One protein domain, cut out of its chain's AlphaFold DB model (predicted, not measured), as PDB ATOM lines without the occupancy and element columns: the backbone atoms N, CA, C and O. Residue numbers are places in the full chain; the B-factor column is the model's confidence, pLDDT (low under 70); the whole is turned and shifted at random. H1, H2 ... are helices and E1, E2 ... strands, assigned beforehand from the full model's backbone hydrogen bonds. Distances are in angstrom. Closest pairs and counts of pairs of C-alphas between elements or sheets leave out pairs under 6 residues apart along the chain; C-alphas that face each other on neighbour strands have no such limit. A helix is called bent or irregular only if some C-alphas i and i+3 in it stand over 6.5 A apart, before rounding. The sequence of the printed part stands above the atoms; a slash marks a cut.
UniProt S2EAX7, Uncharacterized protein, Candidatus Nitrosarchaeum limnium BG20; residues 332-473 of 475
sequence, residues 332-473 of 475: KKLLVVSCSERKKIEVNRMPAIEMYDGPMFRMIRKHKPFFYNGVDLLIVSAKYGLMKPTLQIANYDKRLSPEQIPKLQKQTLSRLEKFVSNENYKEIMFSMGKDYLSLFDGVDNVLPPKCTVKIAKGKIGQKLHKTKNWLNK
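This is residues 332 to 473 of the 475 residues of an uncharacterized protein of Candidatus Nitrosarchaeum limnium BG20 (UniProt S2EAX7). A twisted sheet of five strands forms the core, with the long helix H3 over one face, at the E3 edge, and H5 over the other, H2 packing beside H5. Short H1 and H4 only graze the sheet, and three long links loop round it. The 142 residues printed hold five named helices and five strands, in the order E1 H1 H2 E2 E3 H3 E4 H4 E5 H5; the class is mixed, helices and strands. The sheet runs E3 E2 E1 E4 E5 and is mixed, with E3 antiparallel to E2 and the other neighbour pairs parallel. The whole is compact, with a radius of gyration of the C-alphas of 14.3 A and spans of 43 by 36 by 29 A.

Find C-alpha 332 at (446.827, 547.733, 316.062); there E1, residues 332 to 338, begins its 20.0 A. Next come H1, residues 352 to 355, and H2, residues 359 to 366, 10.6 A long. E2, residues 375 to 381, is 20.0 A long, and E3, residues 385 to 387, 6.3 A. H3, residues 402 to 420, starts at C-alpha 402 (447.635, 522.108, 335.497) and spans 26.4 A; it is irregular, with C-alphas 403 and 406 7.1 A apart, and has a kink of 34 degrees near residue 409. E4, residues 425 to 431, is 16.6 A long; H4, residues 434 to 438, and E5, residues 452 to 455, follow. H5, residues 460 to 472, runs 18.4 A to C-alpha 472 at (460.526, 548.196, 316.810).

Look first at E1 and E4, where N 334 and O 427 are 2.9 A apart. On its other side, E1 has E2, with N 335 and O 376 at 2.8 A. E2 and E3 form a hairpin, with N 379 and O 387 at 2.9 A; for E4 and E5, read N 430 and O 454 at 2.8 A. E1, H1 H2, E2 and E4, H4, E5 are strand-helix-strand units, parallel neighbour strands with helices between, and both crossovers are right-handed. H3 and H5 lie on opposite faces, giving three layers: H3 over E3 at a height of 8.7 A, H5 at 9.7 A over E4 and, only just, E1, with 3 C-alphas. H2 touches H5 at a shallow tilt of 26 degrees, the same way, the closest C-alphas being those of Met 360 and Leu 464, 6.3 A apart. H2, H4 and H5 have each O i to N i+4 pair within hydrogen-bond range, H3 13 of 15; H1 is too short for one.

The C-alphas of Glu 346 and Pro 449, the two farthest apart, are 43.3 A apart. The printed part has no cut. Long links are E1 to H1, E3 to H3 and H4 to E5. Look for pLDDT under 70 at residues 346 to 347, 368 to 374 and 422 of this model.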
ATOM      1  N   LYS A 332     446.157 547.829 314.775       79.31
ATOM      2  CA  LYS A 332     446.827 547.733 316.062       79.31
ATOM      3  C   LYS A 332     447.619 546.443 316.136       79.31
ATOM      4  O   LYS A 332     447.278 545.445 315.492       79.31
ATOM      5  N   LYS A 333     448.650 546.454 316.965       87.44
ATOM      6  CA  LYS A 333     449.301 545.232 317.424       87.44
ATOM      7  C   LYS A 333     448.928 544.989 318.880       87.44
ATOM      8  O   LYS A 333     448.671 545.941 319.612       87.44
ATOM      9  N   LEU A 334     448.902 543.734 319.305       91.38
ATOM     10  CA  LEU A 334     448.702 543.374 320.707       91.38
ATOM     11  C   LEU A 334     449.888 542.555 321.197       91.38
ATOM     12  O   LEU A 334     450.209 541.522 320.622       91.38
ATOM     13  N   LEU A 335     450.522 542.997 322.273       93.81
ATOM     14  CA  LEU A 335     451.489 542.201 323.010       93.81
ATOM     15  C   LEU A 335     450.789 541.547 324.201       93.81
ATOM     16  O   LEU A 335     450.167 542.236 325.008       93.81
ATOM     17  N   VAL A 336     450.929 540.232 324.346       95.94
ATOM     18  CA  VAL A 336     450.480 539.506 325.536       95.94
ATOM     19  C   VAL A 336     451.678 538.827 326.187       95.94
ATOM     20  O   VAL A 336     452.383 538.034 325.557       95.94
ATOM     21  N   VAL A 337     451.912 539.139 327.460       96.19
ATOM     22  CA  VAL A 337     453.023 538.585 328.248       96.19
ATOM     23  C   VAL A 337     452.510 537.874 329.491       96.19
ATOM     24  O   VAL A 337     451.505 538.275 330.077       96.19
ATOM     25  N   SER A 338     453.210 536.829 329.926       96.12
ATOM     26  CA  SER A 338     452.973 536.247 331.248       96.12
ATOM     27  C   SER A 338     453.532 537.152 332.348       96.12
ATOM     28  O   SER A 338     454.470 537.920 332.123       96.12
ATOM     29  N   CYS A 339     452.974 537.048 333.553       95.00
ATOM     30  CA  CYS A 339     453.534 537.664 334.752       95.00
ATOM     31  C   CYS A 339     454.995 537.250 334.988       95.00
ATOM     32  O   CYS A 339     455.445 536.206 334.510       95.00
ATOM     33  N   SER A 340     455.730 538.054 335.760       93.12
ATOM     34  CA  SER A 340     457.045 537.664 336.271       93.12
ATOM     35  C   SER A 340     456.959 537.146 337.700       93.12
ATOM     36  O   SER A 340     456.155 537.623 338.501       93.12
ATOM     37  N   GLU A 341     457.842 536.202 338.017       92.00
ATOM     38  CA  GLU A 341     458.081 535.732 339.382       92.00
ATOM     39  C   GLU A 341     458.500 536.896 340.284       92.00
ATOM     40  O   GLU A 341     457.817 537.189 341.265       92.00
ATOM     41  N   ARG A 342     459.530 537.649 339.860       92.81
ATOM     42  CA  ARG A 342     459.976 538.874 340.530       92.81
ATOM     43  C   ARG A 342     458.869 539.930 340.529       92.81
ATOM     44  O   ARG A 342     458.411 540.343 339.455       92.81
ATOM     45  N   LYS A 343     458.479 540.382 341.721       92.25
ATOM     46  CA  LYS A 343     457.490 541.439 341.971       92.25
ATOM     47  C   LYS A 343     458.057 542.420 342.992       92.25
ATOM     48  O   LYS A 343     458.872 542.023 343.821       92.25
ATOM     49  N   LYS A 344     457.661 543.687 342.918       88.94
ATOM     50  CA  LYS A 344     458.065 544.685 343.916       88.94
ATOM     51  C   LYS A 344     457.360 544.407 345.248       88.94
ATOM     52  O   LYS A 344     456.156 544.176 345.267       88.94
ATOM     53  N   ILE A 345     458.122 544.418 346.339       77.81
ATOM     54  CA  ILE A 345     457.633 544.099 347.691       77.81
ATOM     55  C   ILE A 345     457.136 545.364 348.412       77.81
ATOM     56  O   ILE A 345     456.222 545.296 349.221       77.81
ATOM     57  N   GLU A 346     457.674 546.524 348.042       65.94
ATOM     58  CA  GLU A 346     457.610 547.780 348.804       65.94
ATOM     59  C   GLU A 346     456.231 548.470 348.864       65.94
ATOM     60  O   GLU A 346     456.078 549.444 349.593       65.94
ATOM     61  N   VAL A 347     455.214 548.023 348.110       67.56
ATOM     62  CA  VAL A 347     453.906 548.711 348.056       67.56
ATOM     63  C   VAL A 347     452.741 547.719 348.014       67.56
ATOM     64  O   VAL A 347     452.702 546.828 347.164       67.56
ATOM     65  N   ASN A 348     451.737 547.944 348.872       78.50
ATOM     66  CA  ASN A 348     450.548 547.092 349.018       78.50
ATOM     67  C   ASN A 348     449.797 546.837 347.702       78.50
ATOM     68  O   ASN A 348     449.367 545.714 347.434       78.50
ATOM     69  N   ARG A 349     449.625 547.867 346.863       90.00
ATOM     70  CA  ARG A 349     449.024 547.760 345.526       90.00
ATOM     71  C   ARG A 349     449.688 548.727 344.557       90.00
ATOM     72  O   ARG A 349     449.883 549.890 344.887       90.00
ATOM     73  N   MET A 350     449.986 548.255 343.351       90.75
ATOM     74  CA  MET A 350     450.440 549.113 342.254       90.75
ATOM     75  C   MET A 350     449.960 548.574 340.896       90.75
ATOM     76  O   MET A 350     449.547 547.409 340.812       90.75
ATOM     77  N   PRO A 351     450.006 549.378 339.815       90.94
ATOM     78  CA  PRO A 351     449.687 548.898 338.475       90.94
ATOM     79  C   PRO A 351     450.501 547.651 338.119       90.94
ATOM     80  O   PRO A 351     451.708 547.613 338.353       90.94
ATOM     81  N   ALA A 352     449.872 546.651 337.501       93.19
ATOM     82  CA  ALA A 352     450.511 545.390 337.131       93.19
ATOM     83  C   ALA A 352     451.830 545.576 336.358       93.19
ATOM     84  O   ALA A 352     452.803 544.868 336.603       93.19
ATOM     85  N   ILE A 353     451.894 546.568 335.468       91.38
ATOM     86  CA  ILE A 353     453.099 546.898 334.693       91.38
ATOM     87  C   ILE A 353     454.273 547.428 335.534       91.38
ATOM     88  O   ILE A 353     455.430 547.313 335.124       91.38
ATOM     89  N   GLU A 354     453.984 548.001 336.701       90.81
ATOM     90  CA  GLU A 354     454.979 548.476 337.665       90.81
ATOM     91  C   GLU A 354     455.293 547.405 338.727       90.81
ATOM     92  O   GLU A 354     456.443 547.316 339.159       90.81
ATOM     93  N   MET A 355     454.314 546.555 339.081       93.12
ATOM     94  CA  MET A 355     454.466 545.453 340.045       93.12
ATOM     95  C   MET A 355     455.449 544.392 339.558       93.12
ATOM     96  O   MET A 355     456.345 543.983 340.291       93.12
ATOM     97  N   TYR A 356     455.268 543.915 338.326       94.31
ATOM     98  CA  TYR A 356     456.110 542.868 337.758       94.31
ATOM     99  C   TYR A 356     457.479 543.429 337.380       94.31
ATOM    100  O   TYR A 356     457.578 544.399 336.628       94.31
ATOM    101  N   ASP A 357     458.555 542.810 337.865       93.25
ATOM    102  CA  ASP A 357     459.919 543.321 337.696       93.25
ATOM    103  C   ASP A 357     460.882 542.346 336.994       93.25
ATOM    104  O   ASP A 357     462.105 542.465 337.060       93.25
ATOM    105  N   GLY A 358     460.340 541.381 336.253       93.75
ATOM    106  CA  GLY A 358     461.149 540.542 335.367       93.75
ATOM    107  C   GLY A 358     461.795 541.327 334.207       93.75
ATOM    108  O   GLY A 358     461.334 542.421 333.856       93.75
ATOM    109  N   PRO A 359     462.811 540.756 333.528       93.75
ATOM    110  CA  PRO A 359     463.496 541.396 332.397       93.75
ATOM    111  C   PRO A 359     462.559 541.908 331.291       93.75
ATOM    112  O   PRO A 359     462.781 542.988 330.746       93.75
ATOM    113  N   MET A 360     461.478 541.174 331.003       93.50
ATOM    114  CA  MET A 360     460.456 541.570 330.024       93.50
ATOM    115  C   MET A 360     459.779 542.881 330.420       93.50
ATOM    116  O   MET A 360     459.674 543.795 329.610       93.50
ATOM    117  N   PHE A 361     459.380 543.009 331.683       92.88
ATOM    118  CA  PHE A 361     458.707 544.201 332.189       92.88
ATOM    119  C   PHE A 361     459.655 545.397 332.269       92.88
ATOM    120  O   PHE A 361     459.281 546.499 331.874       92.88
ATOM    121  N   ARG A 362     460.915 545.181 332.665       92.06
ATOM    122  CA  ARG A 362     461.962 546.214 332.607       92.06
ATOM    123  C   ARG A 362     462.182 546.714 331.177       92.06
ATOM    124  O   ARG A 362     462.240 547.920 330.958       92.06
ATOM    125  N   MET A 363     462.258 545.806 330.200       90.31
ATOM    126  CA  MET A 363     462.376 546.159 328.784       90.31
ATOM    127  C   MET A 363     461.151 546.944 328.306       90.31
ATOM    128  O   MET A 363     461.321 548.023 327.745       90.31
ATOM    129  N   ILE A 364     459.935 546.450 328.552       88.81
ATOM    130  CA  ILE A 364     458.694 547.129 328.151       88.81
ATOM    131  C   ILE A 364     458.631 548.539 328.762       88.81
ATOM    132  O   ILE A 364     458.343 549.497 328.048       88.81
ATOM    133  N   ARG A 365     458.979 548.708 330.048       87.31
ATOM    134  CA  ARG A 365     459.013 550.023 330.714       87.31
ATOM    135  C   ARG A 365     460.056 550.982 330.140       87.31
ATOM    136  O   ARG A 365     459.834 552.188 330.193       87.31
ATOM    137  N   LYS A 366     461.170 550.487 329.592       83.50
ATOM    138  CA  LYS A 366     462.160 551.331 328.895       83.50
ATOM    139  C   LYS A 366     461.651 551.848 327.544       83.50
ATOM    140  O   LYS A 366     462.135 552.868 327.080       83.50
ATOM    141  N   HIS A 367     460.650 551.204 326.946       72.12
ATOM    142  CA  HIS A 367     460.027 551.643 325.691       72.12
ATOM    143  C   HIS A 367     458.825 552.585 325.941       72.12
ATOM    144  O   HIS A 367     457.838 552.540 325.214       72.12
ATOM    145  N   LYS A 368     458.857 553.433 326.986       59.16
ATOM    146  CA  LYS A 368     457.794 554.424 327.266       59.16
ATOM    147  C   LYS A 368     457.831 555.582 326.240       59.16
ATOM    148  O   LYS A 368     458.917 555.964 325.815       59.16
ATOM    149  N   PRO A 369     456.677 556.190 325.879       50.09
ATOM    150  CA  PRO A 369     455.345 555.993 326.463       50.09
ATOM    151  C   PRO A 369     454.674 554.675 326.037       50.09
ATOM    152  O   PRO A 369     454.858 554.216 324.918       50.09
ATOM    153  N   PHE A 370     453.831 554.107 326.917       51.78
ATOM    154  CA  PHE A 370     453.080 552.839 326.744       51.78
ATOM    155  C   PHE A 370     452.039 552.820 325.602       51.78
ATOM    156  O   PHE A 370     451.186 551.944 325.546       51.78
ATOM    157  N   PHE A 371     452.124 553.774 324.684       51.06
ATOM    158  CA  PHE A 371     451.437 553.775 323.400       51.06
ATOM    159  C   PHE A 371     452.506 553.806 322.310       51.06
ATOM    160  O   PHE A 371     452.585 554.749 321.522       51.06
ATOM    161  N   TYR A 372     453.391 552.808 322.310       47.03
ATOM    162  CA  TYR A 372     454.413 552.690 321.280       47.03
ATOM    163  C   TYR A 372     453.709 552.308 319.978       47.03
ATOM    164  O   TYR A 372     453.160 551.216 319.880       47.03
ATOM    165  N   ASN A 373     453.654 553.224 319.011       55.56
ATOM    166  CA  ASN A 373     453.292 552.959 317.612       55.56
ATOM    167  C   ASN A 373     452.024 552.104 317.374       55.56
ATOM    168  O   ASN A 373     451.957 551.357 316.401       55.56
ATOM    169  N   GLY A 374     451.011 552.198 318.244       67.31
ATOM    170  CA  GLY A 374     449.773 551.418 318.106       67.31
ATOM    171  C   GLY A 374     449.854 549.967 318.602       67.31
ATOM    172  O   GLY A 374     449.092 549.126 318.120       67.31
ATOM    173  N   VAL A 375     450.756 549.665 319.545       82.38
ATOM    174  CA  VAL A 375     450.805 548.381 320.262       82.38
ATOM    175  C   VAL A 375     450.094 548.484 321.617       82.38
ATOM    176  O   VAL A 375     450.538 549.225 322.492       82.38
ATOM    177  N   ASP A 376     449.022 547.715 321.801       86.81
ATOM    178  CA  ASP A 376     448.360 547.519 323.097       86.81
ATOM    179  C   ASP A 376     449.046 546.372 323.878       86.81
ATOM    180  O   ASP A 376     449.660 545.482 323.287       86.81
ATOM    181  N   LEU A 377     448.964 546.382 325.215       89.50
ATOM    182  CA  LEU A 377     449.582 545.380 326.100       89.50
ATOM    183  C   LEU A 377     448.530 544.714 326.993       89.50
ATOM    184  O   LEU A 377     447.736 545.401 327.637       89.50
ATOM    185  N   LEU A 378     448.592 543.387 327.105       94.69
ATOM    186  CA  LEU A 378     447.909 542.600 328.130       94.69
ATOM    187  C   LEU A 378     448.900 541.732 328.904       94.69
ATOM    188  O   LEU A 378     449.940 541.319 328.391       94.69
ATOM    189  N   ILE A 379     448.548 541.446 330.154       96.12
ATOM    190  CA  ILE A 379     449.324 540.586 331.045       96.12
ATOM    191  C   ILE A 379     448.437 539.416 331.459       96.12
ATOM    192  O   ILE A 379     447.280 539.629 331.811       96.12
ATOM    193  N   VAL A 380     448.958 538.193 331.441       97.44
ATOM    194  CA  VAL A 380     448.276 537.013 331.988       97.44
ATOM    195  C   VAL A 380     448.987 536.533 333.249       97.44
ATOM    196  O   VAL A 380     450.215 536.473 333.290       97.44
ATOM    197  N   SER A 381     448.230 536.210 334.299       96.25
ATOM    198  CA  SER A 381     448.792 535.617 335.513       96.25
ATOM    199  C   SER A 381     447.915 534.537 336.129       96.25
ATOM    200  O   SER A 381     446.712 534.490 335.888       96.25
ATOM    201  N   ALA A 382     448.514 533.695 336.977       94.69
ATOM    202  CA  ALA A 382     447.801 532.605 337.648       94.69
ATOM    203  C   ALA A 382     446.772 533.100 338.686       94.69
ATOM    204  O   ALA A 382     445.784 532.419 338.955       94.69
ATOM    205  N   LYS A 383     446.994 534.281 339.284       94.69
ATOM    206  CA  LYS A 383     446.098 534.869 340.297       94.69
ATOM    207  C   LYS A 383     444.981 535.718 339.691       94.69
ATOM    208  O   LYS A 383     443.849 535.641 340.151       94.69
ATOM    209  N   TYR A 384     445.294 536.536 338.687       93.75
ATOM    210  CA  TYR A 384     444.375 537.558 338.165       93.75
ATOM    211  C   TYR A 384     443.834 537.242 336.758       93.75
ATOM    212  O   TYR A 384     442.937 537.939 336.268       93.75
ATOM    213  N   GLY A 385     444.353 536.194 336.111       95.38
ATOM    214  CA  GLY A 385     444.059 535.865 334.718       95.38
ATOM    215  C   GLY A 385     444.562 536.939 333.759       95.38
ATOM    216  O   GLY A 385     445.544 537.628 334.040       95.38
ATOM    217  N   LEU A 386     443.889 537.077 332.616       96.94
ATOM    218  CA  LEU A 386     444.181 538.119 331.633       96.94
ATOM    219  C   LEU A 386     443.727 539.497 332.141       96.94
ATOM    220  O   LEU A 386     442.560 539.670 332.510       96.94
ATOM    221  N   MET A 387     444.633 540.476 332.142       94.75
ATOM    222  CA  MET A 387     444.424 541.815 332.699       94.75
ATOM    223  C   MET A 387     445.123 542.924 331.900       94.75
ATOM    224  O   MET A 387     446.093 542.695 331.174       94.75
ATOM    225  N   LYS A 388     444.640 544.159 332.086       90.62
ATOM    226  CA  LYS A 388     445.283 545.381 331.581       90.62
ATOM    227  C   LYS A 388     446.497 545.761 332.445       90.62
ATOM    228  O   LYS A 388     446.466 545.535 333.654       90.62
ATOM    229  N   PRO A 389     447.516 546.431 331.875       90.06
ATOM    230  CA  PRO A 389     448.715 546.859 332.603       90.06
ATOM    231  C   PRO A 389     448.436 547.835 333.752       90.06
ATOM    232  O   PRO A 389     449.223 547.915 334.691       90.06
ATOM    233  N   THR A 390     447.321 548.565 333.689       87.56
ATOM    234  CA  THR A 390     446.912 549.557 334.691       87.56
ATOM    235  C   THR A 390     446.147 548.965 335.876       87.56
ATOM    236  O   THR A 390     445.835 549.702 336.809       87.56
ATOM    237  N   LEU A 391     445.823 547.664 335.858       89.00
ATOM    238  CA  LEU A 391     445.111 547.027 336.965       89.00
ATOM    239  C   LEU A 391     445.978 547.061 338.229       89.00
ATOM    240  O   LEU A 391     447.118 546.604 338.201       89.00
ATOM    241  N   GLN A 392     445.425 547.581 339.324       89.81
ATOM    242  CA  GLN A 392     446.072 547.596 340.633       89.81
ATOM    243  C   GLN A 392     446.108 546.176 341.205       89.81
ATOM    244  O   GLN A 392     445.058 545.585 341.470       89.81
ATOM    245  N   ILE A 393     447.305 545.624 341.395       93.75
ATOM    246  CA  ILE A 393     447.507 544.283 341.954       93.75
ATOM    247  C   ILE A 393     448.371 544.352 343.208       93.75
ATOM    248  O   ILE A 393     449.209 545.241 343.338       93.75
ATOM    249  N   ALA A 394     448.143 543.414 344.124       91.62
ATOM    250  CA  ALA A 394     448.981 543.223 345.304       91.62
ATOM    251  C   ALA A 394     450.097 542.223 344.998       91.62
ATOM    252  O   ALA A 394     449.987 541.456 344.034       91.62
ATOM    253  N   ASN A 395     451.150 542.216 345.815       90.25
ATOM    254  CA  ASN A 395     452.166 541.175 345.738       90.25
ATOM    255  C   ASN A 395     451.524 539.802 346.031       90.25
ATOM    256  O   ASN A 395     450.537 539.686 346.762       90.25
ATOM    257  N   TYR A 396     452.017 538.767 345.365       91.62
ATOM    258  CA  TYR A 396     451.571 537.394 345.544       91.62
ATOM    259  C   TYR A 396     452.629 536.430 345.030       91.62
ATOM    260  O   TYR A 396     453.333 536.728 344.057       91.62
ATOM    261  N   ASP A 397     452.637 535.235 345.602       90.94
ATOM    262  CA  ASP A 397     453.362 534.106 345.052       90.94
ATOM    263  C   ASP A 397     452.380 533.009 344.644       90.94
ATOM    264  O   ASP A 397     451.697 532.407 345.468       90.94
ATOM    265  N   LYS A 398     452.188 532.860 343.332       91.06
ATOM    266  CA  LYS A 398     451.280 531.867 342.758       91.06
ATOM    267  C   LYS A 398     451.747 531.499 341.363       91.06
ATOM    268  O   LYS A 398     451.736 532.346 340.462       91.06
ATOM    269  N   ARG A 399     452.108 530.231 341.188       90.44
ATOM    270  CA  ARG A 399     452.402 529.621 339.889       90.44
ATOM    271  C   ARG A 399     451.125 529.043 339.281       90.44
ATOM    272  O   ARG A 399     450.147 528.802 339.984       90.44
ATOM    273  N   LEU A 400     451.109 528.910 337.958       92.50
ATOM    274  CA  LEU A 400     450.007 528.272 337.246       92.50
ATOM    275  C   LEU A 400     450.128 526.755 337.430       92.50
ATOM    276  O   LEU A 400     451.159 526.205 337.054       92.50
ATOM    277  N   SER A 401     449.113 526.100 337.996       91.94
ATOM    278  CA  SER A 401     449.061 524.633 338.074       91.94
ATOM    279  C   SER A 401     448.184 524.037 336.960       91.94
ATOM    280  O   SER A 401     447.268 524.723 336.486       91.94
ATOM    281  N   PRO A 402     448.418 522.774 336.544       91.62
ATOM    282  CA  PRO A 402     447.635 522.108 335.497       91.62
ATOM    283  C   PRO A 402     446.123 522.100 335.758       91.62
ATOM    284  O   PRO A 402     445.338 522.407 334.866       91.62
ATOM    285  N   GLU A 403     445.712 521.865 337.003       92.19
ATOM    286  CA  GLU A 403     444.304 521.848 337.428       92.19
ATOM    287  C   GLU A 403     443.581 523.184 337.187       92.19
ATOM    288  O   GLU A 403     442.371 523.231 336.960       92.19
ATOM    289  N   GLN A 404     444.313 524.304 337.214       91.75
ATOM    290  CA  GLN A 404     443.733 525.627 336.991       91.75
ATOM    291  C   GLN A 404     443.522 525.949 335.507       91.75
ATOM    292  O   GLN A 404     442.750 526.867 335.201       91.75
ATOM    293  N   ILE A 405     444.204 525.242 334.597       92.69
ATOM    294  CA  ILE A 405     444.261 525.581 333.171       92.69
ATOM    295  C   ILE A 405     442.865 525.608 332.536       92.69
ATOM    296  O   ILE A 405     442.527 526.663 331.996       92.69
ATOM    297  N   PRO A 406     441.998 524.579 332.656       92.88
ATOM    298  CA  PRO A 406     440.715 524.573 331.946       92.88
ATOM    299  C   PRO A 406     439.822 525.763 332.327       92.88
ATOM    300  O   PRO A 406     439.268 526.470 331.478       92.88
ATOM    301  N   LYS A 407     439.735 526.055 333.633       93.69
ATOM    302  CA  LYS A 407     438.950 527.181 334.156       93.69
ATOM    303  C   LYS A 407     439.536 528.523 333.716       93.69
ATOM    304  O   LYS A 407     438.793 529.417 333.299       93.69
ATOM    305  N   LEU A 408     440.855 528.683 333.824       94.94
ATOM    306  CA  LEU A 408     441.525 529.946 333.525       94.94
ATOM    307  C   LEU A 408     441.586 530.228 332.020       94.94
ATOM    308  O   LEU A 408     441.475 531.389 331.625       94.94
ATOM    309  N   GLN A 409     441.700 529.195 331.186       96.19
ATOM    310  CA  GLN A 409     441.668 529.281 329.728       96.19
ATOM    311  C   GLN A 409     440.326 529.837 329.250       96.19
ATOM    312  O   GLN A 409     440.300 530.864 328.574       96.19
ATOM    313  N   LYS A 410     439.197 529.258 329.691       94.56
ATOM    314  CA  LYS A 410     437.853 529.755 329.337       94.56
ATOM    315  C   LYS A 410     437.680 531.239 329.686       94.56
ATOM    316  O   LYS A 410     437.178 532.027 328.884       94.56
ATOM    317  N   GLN A 411     438.136 531.644 330.873       94.81
ATOM    318  CA  GLN A 411     438.093 533.045 331.303       94.81
ATOM    319  C   GLN A 411     439.025 533.943 330.479       94.81
ATOM    320  O   GLN A 411     438.660 535.073 330.148       94.81
ATOM    321  N   THR A 412     440.219 533.451 330.150       96.31
ATOM    322  CA  THR A 412     441.232 534.160 329.361       96.31
ATOM    323  C   THR A 412     440.734 534.419 327.945       96.31
ATOM    324  O   THR A 412     440.736 535.574 327.522       96.31
ATOM    325  N   LEU A 413     440.223 533.395 327.258       96.31
ATOM    326  CA  LEU A 413     439.682 533.515 325.904       96.31
ATOM    327  C   LEU A 413     438.470 534.450 325.855       96.31
ATOM    328  O   LEU A 413     438.443 535.356 325.030       96.31
ATOM    329  N   SER A 414     437.525 534.327 326.796       93.44
ATOM    330  CA  SER A 414     436.362 535.227 326.857       93.44
ATOM    331  C   SER A 414     436.760 536.691 327.098       93.44
ATOM    332  O   SER A 414     436.204 537.615 326.499       93.44
ATOM    333  N   ARG A 415     437.748 536.942 327.970       93.44
ATOM    334  CA  ARG A 415     438.273 538.300 328.188       93.44
ATOM    335  C   ARG A 415     439.015 538.824 326.963       93.44
ATOM    336  O   ARG A 415     438.868 540.004 326.644       93.44
ATOM    337  N   LEU A 416     439.793 537.972 326.299       94.00
ATOM    338  CA  LEU A 416     440.513 538.328 325.085       94.00
ATOM    339  C   LEU A 416     439.531 538.701 323.973       94.00
ATOM    340  O   LEU A 416     439.662 539.783 323.414       94.00
ATOM    341  N   GLU A 417     438.507 537.881 323.730       92.25
ATOM    342  CA  GLU A 417     437.442 538.135 322.754       92.25
ATOM    343  C   GLU A 417     436.782 539.500 322.990       92.25
ATOM    344  O   GLU A 417     436.706 540.341 322.092       92.25
ATOM    345  N   LYS A 418     436.385 539.792 324.235       86.12
ATOM    346  CA  LYS A 418     435.815 541.100 324.600       86.12
ATOM    347  C   LYS A 418     436.782 542.252 324.325       86.12
ATOM    348  O   LYS A 418     436.344 543.326 323.918       86.12
ATOM    349  N   PHE A 419     438.079 542.039 324.530       85.88
ATOM    350  CA  PHE A 419     439.107 543.051 324.303       85.88
ATOM    351  C   PHE A 419     439.391 543.292 322.812       85.88
ATOM    352  O   PHE A 419     439.633 544.433 322.419       85.88
ATOM    353  N   VAL A 420     439.346 542.249 321.977       86.56
ATOM    354  CA  VAL A 420     439.694 542.336 320.547       86.56
ATOM    355  C   VAL A 420     438.492 542.533 319.620       86.56
ATOM    356  O   VAL A 420     438.671 543.045 318.517       86.56
ATOM    357  N   SER A 421     437.275 542.176 320.046       76.06
ATOM    358  CA  SER A 421     436.053 542.166 319.215       76.06
ATOM    359  C   SER A 421     435.748 543.506 318.550       76.06
ATOM    360  O   SER A 421     435.335 543.563 317.391       76.06
ATOM    361  N   ASN A 422     436.011 544.596 319.268       65.94
ATOM    362  CA  ASN A 422     435.813 545.955 318.796       65.94
ATOM    363  C   ASN A 422     437.128 546.615 318.405       65.94
ATOM    364  O   ASN A 422     437.222 547.823 318.519       65.94
ATOM    365  N   GLU A 423     438.162 545.892 317.988       75.88
ATOM    366  CA  GLU A 423     439.452 546.474 317.610       75.88
ATOM    367  C   GLU A 423     439.964 545.906 316.282       75.88
ATOM    368  O   GLU A 423     439.551 544.845 315.820       75.88
ATOM    369  N   ASN A 424     440.853 546.652 315.621       75.12
ATOM    370  CA  ASN A 424     441.436 546.255 314.337       75.12
ATOM    371  C   ASN A 424     442.854 545.717 314.539       75.12
ATOM    372  O   ASN A 424     443.816 546.270 314.003       75.12
ATOM    373  N   TYR A 425     442.993 544.687 315.376       84.88
ATOM    374  CA  TYR A 425     444.281 544.036 315.580       84.88
ATOM    375  C   TYR A 425     444.685 543.271 314.321       84.88
ATOM    376  O   TYR A 425     443.990 542.347 313.904       84.88
ATOM    377  N   LYS A 426     445.818 543.646 313.723       85.31
ATOM    378  CA  LYS A 426     446.411 542.902 312.598       85.31
ATOM    379  C   LYS A 426     447.293 541.765 313.073       85.31
ATOM    380  O   LYS A 426     447.494 540.800 312.347       85.31
ATOM    381  N   GLU A 427     447.875 541.934 314.252       90.50
ATOM    382  CA  GLU A 427     448.920 541.058 314.739       90.50
ATOM    383  C   GLU A 427     448.900 541.004 316.261       90.50
ATOM    384  O   GLU A 427     448.793 542.036 316.931       90.50
ATOM    385  N   ILE A 428     449.030 539.798 316.799       93.62
ATOM    386  CA  ILE A 428     449.151 539.552 318.232       93.62
ATOM    387  C   ILE A 428     450.430 538.775 318.455       93.62
ATOM    388  O   ILE A 428     450.686 537.796 317.758       93.62
ATOM    389  N   MET A 429     451.229 539.198 319.428       94.88
ATOM    390  CA  MET A 429     452.400 538.453 319.846       94.88
ATOM    391  C   MET A 429     452.258 537.944 321.276       94.88
ATOM    392  O   MET A 429     452.109 538.726 322.213       94.88
ATOM    393  N   PHE A 430     452.386 536.629 321.438       97.12
ATOM    394  CA  PHE A 430     452.514 535.961 322.725       97.12
ATOM    395  C   PHE A 430     453.991 535.808 323.087       97.12
ATOM    396  O   PHE A 430     454.769 535.186 322.357       97.12
ATOM    397  N   SER A 431     454.387 536.370 324.228       96.06
ATOM    398  CA  SER A 431     455.744 536.252 324.764       96.06
ATOM    399  C   SER A 431     455.690 535.728 326.197       96.06
ATOM    400  O   SER A 431     455.616 536.486 327.164       96.06
ATOM    401  N   MET A 432     455.644 534.400 326.319       94.62
ATOM    402  CA  MET A 432     455.402 533.686 327.579       94.62
ATOM    403  C   MET A 432     455.962 532.256 327.560       94.62
ATOM    404  O   MET A 432     456.497 531.801 326.544       94.62
ATOM    405  N   GLY A 433     455.921 531.565 328.704       92.00
ATOM    406  CA  GLY A 433     456.237 530.131 328.832       92.00
ATOM    407  C   GLY A 433     455.174 529.222 328.199       92.00
ATOM    408  O   GLY A 433     454.101 529.704 327.851       92.00
ATOM    409  N   LYS A 434     455.476 527.922 328.049       91.00
ATOM    410  CA  LYS A 434     454.553 526.937 327.447       91.00
ATOM    411  C   LYS A 434     453.248 526.818 328.245       91.00
ATOM    412  O   LYS A 434     452.183 526.917 327.655       91.00
ATOM    413  N   ASP A 435     453.339 526.743 329.570       91.00
ATOM    414  CA  ASP A 435     452.162 526.583 330.437       91.00
ATOM    415  C   ASP A 435     451.194 527.760 330.296       91.00
ATOM    416  O   ASP A 435     449.998 527.578 330.114       91.00
ATOM    417  N   TYR A 436     451.709 528.992 330.281       95.00
ATOM    418  CA  TYR A 436     450.875 530.173 330.042       95.00
ATOM    419  C   TYR A 436     450.343 530.251 328.612       95.00
ATOM    420  O   TYR A 436     449.264 530.803 328.411       95.00
ATOM    421  N   LEU A 437     451.078 529.722 327.628       95.44
ATOM    422  CA  LEU A 437     450.628 529.694 326.240       95.44
ATOM    423  C   LEU A 437     449.401 528.787 326.067       95.44
ATOM    424  O   LEU A 437     448.510 529.165 325.317       95.44
ATOM    425  N   SER A 438     449.309 527.683 326.821       95.12
ATOM    426  CA  SER A 438     448.143 526.776 326.795       95.12
ATOM    427  C   SER A 438     446.820 527.463 327.173       95.12
ATOM    428  O   SER A 438     445.750 527.090 326.702       95.12
ATOM    429  N   LEU A 439     446.868 528.564 327.939       96.81
ATOM    430  CA  LEU A 439     445.680 529.378 328.243       96.81
ATOM    431  C   LEU A 439     445.081 530.070 327.004       96.81
ATOM    432  O   LEU A 439     444.005 530.665 327.097       96.81
ATOM    433  N   PHE A 440     445.786 530.025 325.873       96.75
ATOM    434  CA  PHE A 440     445.378 530.574 324.585       96.75
ATOM    435  C   PHE A 440     445.152 529.479 323.531       96.75
ATOM    436  O   PHE A 440     444.999 529.804 322.355       96.75
ATOM    437  N   ASP A 441     445.084 528.199 323.908       94.38
ATOM    438  CA  ASP A 441     444.667 527.165 322.959       94.38
ATOM    439  C   ASP A 441     443.225 527.454 322.511       94.38
ATOM    440  O   ASP A 441     442.361 527.768 323.330       94.38
ATOM    441  N   GLY A 442     442.979 527.432 321.197       92.25
ATOM    442  CA  GLY A 442     441.714 527.880 320.602       92.25
ATOM    443  C   GLY A 442     441.604 529.396 320.379       92.25
ATOM    444  O   GLY A 442     440.516 529.885 320.068       92.25
ATOM    445  N   VAL A 443     442.702 530.154 320.508       93.69
ATOM    446  CA  VAL A 443     442.699 531.613 320.307       93.69
ATOM    447  C   VAL A 443     442.202 532.035 318.924       93.69
ATOM    448  O   VAL A 443     441.524 533.053 318.817       93.69
ATOM    449  N   ASP A 444     442.439 531.244 317.878       89.94
ATOM    450  CA  ASP A 444     441.996 531.566 316.515       89.94
ATOM    451  C   ASP A 444     440.471 531.747 316.403       89.94
ATOM    452  O   ASP A 444     440.006 532.546 315.590       89.94
ATOM    453  N   ASN A 445     439.695 531.103 317.285       89.69
ATOM    454  CA  ASN A 445     438.236 531.232 317.337       89.69
ATOM    455  C   ASN A 445     437.762 532.567 317.930       89.69
ATOM    456  O   ASN A 445     436.619 532.962 317.710       89.69
ATOM    457  N   VAL A 446     438.615 533.265 318.688       89.75
ATOM    458  CA  VAL A 446     438.268 534.539 319.342       89.75
ATOM    459  C   VAL A 446     438.900 535.757 318.669       89.75
ATOM    460  O   VAL A 446     438.546 536.895 318.990       89.75
ATOM    461  N   LEU A 447     439.855 535.557 317.757       87.75
ATOM    462  CA  LEU A 447     440.553 536.661 317.106       87.75
ATOM    463  C   LEU A 447     439.787 537.239 315.914       87.75
ATOM    464  O   LEU A 447     439.031 536.546 315.233       87.75
ATOM    465  N   PRO A 448     440.013 538.529 315.590       77.38
ATOM    466  CA  PRO A 448     439.487 539.099 314.363       77.38
ATOM    467  C   PRO A 448     439.978 538.320 313.127       77.38
ATOM    468  O   PRO A 448     441.165 537.999 313.040       77.38
ATOM    469  N   PRO A 449     439.123 538.111 312.106       71.88
ATOM    470  CA  PRO A 449     439.543 537.548 310.828       71.88
ATOM    471  C   PRO A 449     440.775 538.263 310.259       71.88
ATOM    472  O   PRO A 449     440.781 539.496 310.187       71.88
ATOM    473  N   LYS A 450     441.768 537.486 309.798       77.31
ATOM    474  CA  LYS A 450     443.066 537.945 309.252       77.31
ATOM    475  C   LYS A 450     444.059 538.509 310.280       77.31
ATOM    476  O   LYS A 450     445.051 539.117 309.878       77.31
ATOM    477  N   CYS A 451     443.810 538.329 311.575       86.81
ATOM    478  CA  CYS A 451     444.793 538.631 312.607       86.81
ATOM    479  C   CYS A 451     445.891 537.558 312.616       86.81
ATOM    480  O   CYS A 451     445.591 536.373 312.729       86.81
ATOM    481  N   THR A 452     447.158 537.949 312.484       91.19
ATOM    482  CA  THR A 452     448.284 537.009 312.549       91.19
ATOM    483  C   THR A 452     448.728 536.802 313.994       91.19
ATOM    484  O   THR A 452     449.059 537.763 314.691       91.19
ATOM    485  N   VAL A 453     448.813 535.545 314.428       94.25
ATOM    486  CA  VAL A 453     449.381 535.178 315.729       94.25
ATOM    487  C   VAL A 453     450.881 534.917 315.597       94.25
ATOM    488  O   VAL A 453     451.328 534.150 314.746       94.25
ATOM    489  N   LYS A 454     451.677 535.548 316.460       95.56
ATOM    490  CA  LYS A 454     453.117 535.321 316.599       95.56
ATOM    491  C   LYS A 454     453.437 534.821 317.996       95.56
ATOM    492  O   LYS A 454     452.961 535.360 318.987       95.56
ATOM    493  N   ILE A 455     454.308 533.823 318.084       96.25
ATOM    494  CA  ILE A 455     454.768 533.274 319.361       96.25
ATOM    495  C   ILE A 455     456.276 533.484 319.458       96.25
ATOM    496  O   ILE A 455     457.044 533.010 318.615       96.25
ATOM    497  N   ALA A 456     456.724 534.181 320.500       95.19
ATOM    498  CA  ALA A 456     458.144 534.326 320.784       95.19
ATOM    499  C   ALA A 456     458.695 532.992 321.318       95.19
ATOM    500  O   ALA A 456     458.524 532.648 322.486       95.19
ATOM    501  N   LYS A 457     459.355 532.218 320.449       91.50
ATOM    502  CA  LYS A 457     460.008 530.941 320.797       91.50
ATOM    503  C   LYS A 457     461.445 531.149 321.294       91.50
ATOM    504  O   LYS A 457     462.119 532.068 320.818       91.50
ATOM    505  N   GLY A 458     461.926 530.255 322.159       92.25
ATOM    506  CA  GLY A 458     463.321 530.203 322.623       92.25
ATOM    507  C   GLY A 458     463.505 530.407 324.131       92.25
ATOM    508  O   GLY A 458     462.529 530.512 324.879       92.25
ATOM    509  N   LYS A 459     464.766 530.485 324.578       91.75
ATOM    510  CA  LYS A 459     465.124 530.849 325.966       91.75
ATOM    511  C   LYS A 459     464.730 532.304 326.271       91.75
ATOM    512  O   LYS A 459     464.437 533.081 325.360       91.75
ATOM    513  N   ILE A 460     464.744 532.701 327.547       87.44
ATOM    514  CA  ILE A 460     464.232 534.013 327.987       87.44
ATOM    515  C   ILE A 460     464.889 535.197 327.248       87.44
ATOM    516  O   ILE A 460     464.181 536.084 326.778       87.44
ATOM    517  N   GLY A 461     466.210 535.157 327.028       89.94
ATOM    518  CA  GLY A 461     466.948 536.170 326.259       89.94
ATOM    519  C   GLY A 461     466.514 536.260 324.791       89.94
ATOM    520  O   GLY A 461     466.302 537.350 324.264       89.94
ATOM    521  N   GLN A 462     466.277 535.115 324.146       93.25
ATOM    522  CA  GLN A 462     465.802 535.061 322.760       93.25
ATOM    523  C   GLN A 462     464.370 535.598 322.637       93.25
ATOM    524  O   GLN A 462     464.062 536.332 321.697       93.25
ATOM    525  N   LYS A 463     463.496 535.285 323.608       93.75
ATOM    526  CA  LYS A 463     462.137 535.845 323.669       93.75
ATOM    527  C   LYS A 463     462.164 537.362 323.831       93.75
ATOM    528  O   LYS A 463     461.432 538.049 323.120       93.75
ATOM    529  N   LEU A 464     463.025 537.887 324.707       93.00
ATOM    530  CA  LEU A 464     463.225 539.332 324.882       93.00
ATOM    531  C   LEU A 464     463.669 539.995 323.578       93.00
ATOM    532  O   LEU A 464     463.039 540.955 323.145       93.00
ATOM    533  N   HIS A 465     464.691 539.447 322.917       92.31
ATOM    534  CA  HIS A 465     465.205 539.986 321.657       92.31
ATOM    535  C   HIS A 465     464.139 539.993 320.550       92.31
ATOM    536  O   HIS A 465     463.888 541.029 319.934       92.31
ATOM    537  N   LYS A 466     463.431 538.871 320.351       94.06
ATOM    538  CA  LYS A 466     462.325 538.784 319.381       94.06
ATOM    539  C   LYS A 466     461.215 539.783 319.697       94.06
ATOM    540  O   LYS A 466     460.715 540.435 318.784       94.06
ATOM    541  N   THR A 467     460.871 539.935 320.977       92.31
ATOM    542  CA  THR A 467     459.854 540.896 321.422       92.31
ATOM    543  C   THR A 467     460.278 542.327 321.127       92.31
ATOM    544  O   THR A 467     459.504 543.079 320.544       92.31
ATOM    545  N   LYS A 468     461.521 542.690 321.454       90.19
ATOM    546  CA  LYS A 468     462.086 544.013 321.174       90.19
ATOM    547  C   LYS A 468     462.076 544.328 319.677       90.19
ATOM    548  O   LYS A 468     461.571 545.370 319.274       90.19
ATOM    549  N   ASN A 469     462.565 543.410 318.844       90.00
ATOM    550  CA  ASN A 469     462.587 543.605 317.393       90.00
ATOM    551  C   ASN A 469     461.176 543.752 316.825       90.00
ATOM    552  O   ASN A 469     460.940 544.569 315.943       90.00
ATOM    553  N   TRP A 470     460.231 542.968 317.336       90.19
ATOM    554  CA  TRP A 470     458.838 543.039 316.923       90.19
ATOM    555  C   TRP A 470     458.175 544.376 317.285       90.19
ATOM    556  O   TRP A 470     457.481 544.948 316.444       90.19
ATOM    557  N   LEU A 471     458.442 544.900 318.488       85.56
ATOM    558  CA  LEU A 471     457.983 546.225 318.927       85.56
ATOM    559  C   LEU A 471     458.580 547.361 318.082       85.56
ATOM    560  O   LEU A 471     457.902 548.354 317.826       85.56
ATOM    561  N   ASN A 472     459.820 547.196 317.614       80.31
ATOM    562  CA  ASN A 472     460.526 548.196 316.810       80.31
ATOM    563  C   ASN A 472     460.168 548.162 315.317       80.31
ATOM    564  O   ASN A 472     460.480 549.109 314.601       80.31
ATOM    565  N   LYS A 473     459.500 547.109 314.831       73.62
ATOM    566  CA  LYS A 473     458.975 547.080 313.459       73.62
ATOM    567  C   LYS A 473     457.807 548.061 313.342       73.62
ATOM    568  O   LYS A 473     456.700 547.770 313.808       73.62
TER     569      LYS A 473